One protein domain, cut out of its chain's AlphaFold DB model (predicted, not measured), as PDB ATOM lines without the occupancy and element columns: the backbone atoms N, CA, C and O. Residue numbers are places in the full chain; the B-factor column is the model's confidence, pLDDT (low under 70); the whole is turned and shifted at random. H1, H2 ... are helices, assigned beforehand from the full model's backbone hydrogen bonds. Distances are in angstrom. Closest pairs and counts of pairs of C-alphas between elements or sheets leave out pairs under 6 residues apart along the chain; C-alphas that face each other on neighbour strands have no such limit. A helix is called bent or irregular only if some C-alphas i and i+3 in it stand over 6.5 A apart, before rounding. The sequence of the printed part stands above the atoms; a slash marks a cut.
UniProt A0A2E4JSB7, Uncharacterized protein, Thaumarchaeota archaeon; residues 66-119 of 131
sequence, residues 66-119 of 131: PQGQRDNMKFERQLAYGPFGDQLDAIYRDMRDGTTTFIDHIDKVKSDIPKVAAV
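What this domain is: This is residues 66 to 119 of the 131 residues of an uncharacterized protein of Thaumarchaeota archaeon (UniProt A0A2E4JSB7). Three helices make a long, narrow loop of chain: H1 and H2 follow one another the same way with a corner between them, and H3 folds back against their direction, packing on the last residues of H1 and on H2. H1 makes one end of the rod, and the last printed residues, 113 to 119, run from the end of H3 back towards the beginning of H1. The printed part has 54 residues with three named helices in the order H1, H2, H3 and no named strand, and its class is all helix. It is loose, with a radius of gyration of the C-alphas of 12.9 A, and its outline is a rod spanning 40 by 19 by 17 A.

How they stand to each other: H1, residues 66 to 81, and H2, residues 84 to 97, are close but not clearly touching: their closest C-alphas, those of Tyr 81 and Gln 87, are 7.2 A apart. These two helices run the same way at a steep tilt of 60 degrees. H3, residues 101 to 112, touches H1, and the closest C-alphas are those of Ala 80 and Val 109, 6.6 A apart. H1 touches H3 with residues 77 to 81 alone, and H3 touches H1 with residues 106 to 110 alone. H1 and H3 run opposite ways at a shallow tilt of 32 degrees. H3 also touches H2, with its residues 101 to 102 alone, and the closest C-alphas, those of Ala 90 and Phe 102, are 5.8 A apart. H2 and H3 run opposite ways at a steep tilt of 53 degrees. In H1, H2 and H3, every O i to N i+4 pair is within hydrogen-bond range.

Where its parts are: H1 begins with C-alpha 66 at (219.975, 307.449, 242.321) and is 22.4 A long from first to last C-alpha, over 16 residues. H2 has 14 residues and measures 19.9 A, ending with C-alpha 97 at (223.651, 330.452, 209.732). H3 has 12 residues and measures 16.4 A, ending with C-alpha 112 at (231.363, 315.569, 230.161). None of the three helices is bent.

The domain as a whole: The two C-alphas farthest apart are those of Pro 66 and Asp 97, 40.1 A. The first and last printed C-alphas, those of Pro 66 and Val 119, are 8.4 A apart. The printed part has no cut. The links from H1 to H2, with 2 residues between them, and from H2 to H3, with 3, are both tight. The mean pLDDT of the printed part is 94.0, and residues 118 to 119 are under 70.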
ATOM      1  N   PRO A  66     220.243 307.226 243.745       89.00
ATOM      2  CA  PRO A  66     219.975 307.449 242.321       89.00
ATOM      3  C   PRO A  66     219.283 308.789 242.031       89.00
ATOM      4  O   PRO A  66     219.539 309.418 241.005       89.00
ATOM      5  N   GLN A  67     218.416 309.242 242.942       87.12
ATOM      6  CA  GLN A  67     217.718 310.516 242.808       87.12
ATOM      7  C   GLN A  67     218.679 311.700 242.980       87.12
ATOM      8  O   GLN A  67     218.695 312.585 242.128       87.12
ATOM      9  N   GLY A  68     219.536 311.689 244.005       90.75
ATOM     10  CA  GLY A  68     220.514 312.762 244.210       90.75
ATOM     11  C   GLY A  68     221.575 312.823 243.120       90.75
ATOM     12  O   GLY A  68     221.892 313.909 242.641       90.75
ATOM     13  N   GLN A  69     222.034 311.674 242.620       91.31
ATOM     14  CA  GLN A  69     222.896 311.619 241.435       91.31
ATOM     15  C   GLN A  69     222.228 312.272 240.213       91.31
ATOM     16  O   GLN A  69     222.878 312.997 239.458       91.31
ATOM     17  N   ARG A  70     220.916 312.067 240.027       89.94
ATOM     18  CA  ARG A  70     220.151 312.688 238.935       89.94
ATOM     19  C   ARG A  70     219.983 314.188 239.120       89.94
ATOM     20  O   ARG A  70     220.106 314.927 238.144       89.94
ATOM     21  N   ASP A  71     219.695 314.636 240.333       91.00
ATOM     22  CA  ASP A  71     219.526 316.058 240.625       91.00
ATOM     23  C   ASP A  71     220.849 316.817 240.468       91.00
ATOM     24  O   ASP A  71     220.864 317.874 239.835       91.00
ATOM     25  N   ASN A  72     221.963 316.226 240.909       92.44
ATOM     26  CA  ASN A  72     223.306 316.767 240.693       92.44
ATOM     27  C   ASN A  72     223.640 316.854 239.195       92.44
ATOM     28  O   ASN A  72     223.972 317.932 238.712       92.44
ATOM     29  N   MET A  73     223.436 315.776 238.426       93.75
ATOM     30  CA  MET A  73     223.642 315.781 236.970       93.75
ATOM     31  C   MET A  73     222.814 316.875 236.269       93.75
ATOM     32  O   MET A  73     223.305 317.560 235.370       93.75
ATOM     33  N   LYS A  74     221.542 317.057 236.655       93.12
ATOM     34  CA  LYS A  74     220.693 318.121 236.092       93.12
ATOM     35  C   LYS A  74     221.220 319.508 236.421       93.12
ATOM     36  O   LYS A  74     221.263 320.355 235.533       93.12
ATOM     37  N   PHE A  75     221.588 319.727 237.678       94.50
ATOM     38  CA  PHE A  75     222.112 320.998 238.148       94.50
ATOM     39  C   PHE A  75     223.414 321.365 237.425       94.50
ATOM     40  O   PHE A  75     223.524 322.461 236.879       94.50
ATOM     41  N   GLU A  76     224.356 320.427 237.326       96.75
ATOM     42  CA  GLU A  76     225.625 320.625 236.620       96.75
ATOM     43  C   GLU A  76     225.411 320.938 235.134       96.75
ATOM     44  O   GLU A  76     225.994 321.888 234.610       96.75
ATOM     45  N   ARG A  77     224.520 320.204 234.451       96.31
ATOM     46  CA  ARG A  77     224.180 320.493 233.048       96.31
ATOM     47  C   ARG A  77     223.535 321.862 232.884       96.31
ATOM     48  O   ARG A  77     223.890 322.583 231.962       96.31
ATOM     49  N   GLN A  78     222.614 322.234 233.771       96.00
ATOM     50  CA  GLN A  78     221.964 323.542 233.728       96.00
ATOM     51  C   GLN A  78     222.983 324.680 233.862       96.00
ATOM     52  O   GLN A  78     222.893 325.659 233.125       96.00
ATOM     53  N   LEU A  79     223.966 324.540 234.758       96.88
ATOM     54  CA  LEU A  79     225.066 325.496 234.878       96.88
ATOM     55  C   LEU A  79     225.919 325.543 233.603       96.88
ATOM     56  O   LEU A  79     226.229 326.629 233.119       96.88
ATOM     57  N   ALA A  80     226.263 324.384 233.039       97.81
ATOM     58  CA  ALA A  80     227.108 324.282 231.849       97.81
ATOM     59  C   ALA A  80     226.423 324.767 230.555       97.81
ATOM     60  O   ALA A  80     227.093 325.247 229.639       97.81
ATOM     61  N   TYR A  81     225.095 324.675 230.461       95.94
ATOM     62  CA  TYR A  81     224.328 325.241 229.345       95.94
ATOM     63  C   TYR A  81     224.297 326.772 229.360       95.94
ATOM     64  O   TYR A  81     224.129 327.379 228.305       95.94
ATOM     65  N   GLY A  82     224.471 327.393 230.529       95.94
ATOM     66  CA  GLY A  82     224.391 328.841 230.696       95.94
ATOM     67  C   GLY A  82     222.950 329.375 230.729       95.94
ATOM     68  O   GLY A  82     221.988 328.606 230.822       95.94
ATOM     69  N   PRO A  83     222.765 330.705 230.696       97.19
ATOM     70  CA  PRO A  83     221.452 331.343 230.772       97.19
ATOM     71  C   PRO A  83     220.516 330.941 229.626       97.19
ATOM     72  O   PRO A  83     220.931 330.801 228.481       97.19
ATOM     73  N   PHE A  84     219.218 330.829 229.914       96.31
ATOM     74  CA  PHE A  84     218.225 330.399 228.920       96.31
ATOM     75  C   PHE A  84     218.133 331.333 227.698       96.31
ATOM     76  O   PHE A  84     217.941 330.858 226.584       96.31
ATOM     77  N   GLY A  85     218.308 332.648 227.883       97.88
ATOM     78  CA  GLY A  85     218.332 333.604 226.766       97.88
ATOM     79  C   GLY A  85     219.477 333.334 225.787       97.88
ATOM     80  O   GLY A  85     219.246 333.244 224.586       97.88
ATOM     81  N   ASP A  86     220.682 333.092 226.308       97.62
ATOM     82  CA  ASP A  86     221.864 332.795 225.490       97.62
ATOM     83  C   ASP A  86     221.704 331.483 224.717       97.62
ATOM     84  O   ASP A  86     222.153 331.376 223.574       97.62
ATOM     85  N   GLN A  87     221.026 330.498 225.317       97.88
ATOM     86  CA  GLN A  87     220.683 329.238 224.656       97.88
ATOM     87  C   GLN A  87     219.743 329.468 223.466       97.88
ATOM     88  O   GLN A  87     220.006 328.965 222.376       97.88
ATOM     89  N   LEU A  88     218.670 330.250 223.642       98.19
ATOM     90  CA  LEU A  88     217.735 330.572 222.557       98.19
ATOM     91  C   LEU A  88     218.424 331.328 221.415       98.19
ATOM     92  O   LEU A  88     218.215 331.002 220.247       98.19
ATOM     93  N   ASP A  89     219.286 332.286 221.749       98.25
ATOM     94  CA  ASP A  89     220.065 333.035 220.766       98.25
ATOM     95  C   ASP A  89     221.053 332.138 220.013       98.25
ATOM     96  O   ASP A  89     221.255 332.305 218.809       98.25
ATOM     97  N   ALA A  90     221.677 331.179 220.700       97.75
ATOM     98  CA  ALA A  90     222.583 330.222 220.079       97.75
ATOM     99  C   ALA A  90     221.844 329.276 219.121       97.75
ATOM    100  O   ALA A  90     222.306 329.084 217.999       97.75
ATOM    101  N   ILE A  91     220.666 328.779 219.514       97.81
ATOM    102  CA  ILE A  91     219.785 327.983 218.644       97.81
ATOM    103  C   ILE A  91     219.380 328.794 217.410       97.81
ATOM    104  O   ILE A  91     219.478 328.303 216.288       97.81
ATOM    105  N   TYR A  92     218.953 330.045 217.598       98.19
ATOM    106  CA  TYR A  92     218.583 330.917 216.485       98.19
ATOM    107  C   TYR A  92     219.755 331.142 215.522       98.19
ATOM    108  O   TYR A  92     219.565 331.066 214.308       98.19
ATOM    109  N   ARG A  93     220.965 331.392 216.042       97.94
ATOM    110  CA  ARG A  93     222.177 331.535 215.219       97.94
ATOM    111  C   ARG A  93     222.466 330.270 214.420       97.94
ATOM    112  O   ARG A  93     222.644 330.379 213.213       97.94
ATOM    113  N   ASP A  94     222.426 329.098 215.053       98.19
ATOM    114  CA  ASP A  94     222.621 327.816 214.364       98.19
ATOM    115  C   ASP A  94     221.602 327.615 213.233       98.19
ATOM    116  O   ASP A  94     221.975 327.280 212.111       98.19
ATOM    117  N   MET A  95     220.322 327.917 213.479       97.88
ATOM    118  CA  MET A  95     219.271 327.822 212.458       97.88
ATOM    119  C   MET A  95     219.438 328.831 211.315       97.88
ATOM    120  O   MET A  95     219.170 328.500 210.161       97.88
ATOM    121  N   ARG A  96     219.839 330.068 211.625       98.31
ATOM    122  CA  ARG A  96     220.001 331.147 210.642       98.31
ATOM    123  C   ARG A  96     221.229 330.929 209.762       98.31
ATOM    124  O   ARG A  96     221.155 331.150 208.556       98.31
ATOM    125  N   ASP A  97     222.337 330.526 210.375       97.94
ATOM    126  CA  ASP A  97     223.651 330.452 209.732       97.94
ATOM    127  C   ASP A  97     223.968 329.037 209.214       97.94
ATOM    128  O   ASP A  97     224.953 328.845 208.504       97.94
ATOM    129  N   GLY A  98     223.120 328.045 209.524       97.44
ATOM    130  CA  GLY A  98     223.309 326.651 209.120       97.44
ATOM    131  C   GLY A  98     224.458 325.965 209.861       97.44
ATOM    132  O   GLY A  98     225.122 325.098 209.292       97.44
ATOM    133  N   THR A  99     224.724 326.376 211.102       97.88
ATOM    134  CA  THR A  99     225.806 325.849 211.945       97.88
ATOM    135  C   THR A  99     225.280 324.889 213.013       97.88
ATOM    136  O   THR A  99     224.077 324.775 213.232       97.88
ATOM    137  N   THR A 100     226.195 324.183 213.677       98.00
ATOM    138  CA  THR A 100     225.901 323.225 214.758       98.00
ATOM    139  C   THR A 100     226.555 323.614 216.081       98.00
ATOM    140  O   THR A 100     226.662 322.788 216.977       98.00
ATOM    141  N   THR A 101     227.011 324.859 216.232       97.25
ATOM    142  CA  THR A 101     227.881 325.254 217.352       97.25
ATOM    143  C   THR A 101     227.221 325.026 218.710       97.25
ATOM    144  O   THR A 101     227.877 324.584 219.655       97.25
ATOM    145  N   PHE A 102     225.925 325.309 218.830       96.81
ATOM    146  CA  PHE A 102     225.196 325.061 220.065       96.81
ATOM    147  C   PHE A 102     224.920 323.572 220.271       96.81
ATOM    148  O   PHE A 102     225.050 323.087 221.392       96.81
ATOM    149  N   ILE A 103     224.593 322.829 219.210       96.38
ATOM    150  CA  ILE A 103     224.432 321.366 219.285       96.38
ATOM    151  C   ILE A 103     225.732 320.713 219.772       96.38
ATOM    152  O   ILE A 103     225.700 319.951 220.736       96.38
ATOM    153  N   ASP A 104     226.872 321.092 219.193       98.12
ATOM    154  CA  ASP A 104     228.199 320.589 219.554       98.12
ATOM    155  C   ASP A 104     228.545 320.919 221.018       98.12
ATOM    156  O   ASP A 104     229.097 320.087 221.745       98.12
ATOM    157  N   HIS A 105     228.167 322.114 221.492       97.62
ATOM    158  CA  HIS A 105     228.281 322.485 222.907       97.62
ATOM    159  C   HIS A 105     227.434 321.575 223.804       97.62
ATOM    160  O   HIS A 105     227.930 321.048 224.799       97.62
ATOM    161  N   ILE A 106     226.166 321.348 223.453       97.31
ATOM    162  CA  ILE A 106     225.272 320.471 224.218       97.31
ATOM    163  C   ILE A 106     225.799 319.032 224.247       97.31
ATOM    164  O   ILE A 106     225.752 318.397 225.306       97.31
ATOM    165  N   ASP A 107     226.307 318.524 223.128       97.56
ATOM    166  CA  ASP A 107     226.882 317.182 223.036       97.56
ATOM    167  C   ASP A 107     228.131 317.060 223.906       97.56
ATOM    168  O   ASP A 107     228.243 316.110 224.689       97.56
ATOM    169  N   LYS A 108     229.010 318.068 223.882       97.88
ATOM    170  CA  LYS A 108     230.150 318.139 224.798       97.88
ATOM    171  C   LYS A 108     229.704 318.123 226.261       97.88
ATOM    172  O   LYS A 108     230.198 317.306 227.030       97.88
ATOM    173  N   VAL A 109     228.745 318.963 226.648       97.69
ATOM    174  CA  VAL A 109     228.239 319.013 228.032       97.69
ATOM    175  C   VAL A 109     227.633 317.673 228.457       97.69
ATOM    176  O   VAL A 109     227.829 317.233 229.587       97.69
ATOM    177  N   LYS A 110     226.898 316.993 227.570       95.44
ATOM    178  CA  LYS A 110     226.304 315.680 227.868       95.44
ATOM    179  C   LYS A 110     227.331 314.551 227.908       95.44
ATOM    180  O   LYS A 110     227.077 313.566 228.599       95.44
ATOM    181  N   SER A 111     228.436 314.686 227.180       96.19
ATOM    182  CA  SER A 111     229.585 313.786 227.250       96.19
ATOM    183  C   SER A 111     230.351 313.977 228.561       96.19
ATOM    184  O   SER A 111     230.656 312.997 229.233       96.19
ATOM    185  N   ASP A 112     230.623 315.227 228.940       97.44
ATOM    186  CA  ASP A 112     231.363 315.569 230.161       97.44
ATOM    187  C   ASP A 112     230.543 315.263 231.429       97.44
ATOM    188  O   ASP A 112     231.095 314.826 232.435       97.44
ATOM    189  N   ILE A 113     229.218 315.453 231.372       95.44
ATOM    190  CA  ILE A 113     228.271 315.167 232.460       95.44
ATOM    191  C   ILE A 113     227.292 314.095 231.961       95.44
ATOM    192  O   ILE A 113     226.201 314.434 231.474       95.44
ATOM    193  N   PRO A 114     227.664 312.803 232.006       92.19
ATOM    194  CA  PRO A 114     226.887 311.720 231.417       92.19
ATOM    195  C   PRO A 114     225.538 311.524 232.107       92.19
ATOM    196  O   PRO A 114     225.332 311.873 233.268       92.19
ATOM    197  N   LYS A 115     224.587 310.948 231.365       87.50
ATOM    198  CA  LYS A 115     223.262 310.648 231.910       87.50
ATOM    199  C   LYS A 115     223.379 309.540 232.953       87.50
ATOM    200  O   LYS A 115     223.842 308.448 232.639       87.50
ATOM    201  N   VAL A 116     222.912 309.804 234.170       86.06
ATOM    202  CA  VAL A 116     222.752 308.751 235.176       86.06
ATOM    203  C   VAL A 116     221.520 307.910 234.838       86.06
ATOM    204  O   VAL A 116     220.479 308.452 234.469       86.06
ATOM    205  N   ALA A 117     221.617 306.585 234.961       72.50
ATOM    206  CA  ALA A 117     220.555 305.643 234.578       72.50
ATOM    207  C   ALA A 117     219.301 305.686 235.485       72.50
ATOM    208  O   ALA A 117     218.375 304.894 235.316       72.50
ATOM    209  N   ALA A 118     219.264 306.590 236.467       64.88
ATOM    210  CA  ALA A 118     218.142 306.758 237.376       64.88
ATOM    211  C   ALA A 118     216.888 307.216 236.613       64.88
ATOM    212  O   ALA A 118     216.923 308.234 235.922       64.88
ATOM    213  N   VAL A 119     215.804 306.442 236.766       60.00
ATOM    214  CA  VAL A 119     214.499 306.521 236.083       60.00
ATOM    215  C   VAL A 119     214.178 307.922 235.554       60.00
ATOM    216  O   VAL A 119     213.625 308.765 236.263       60.00
TER     217      VAL A 119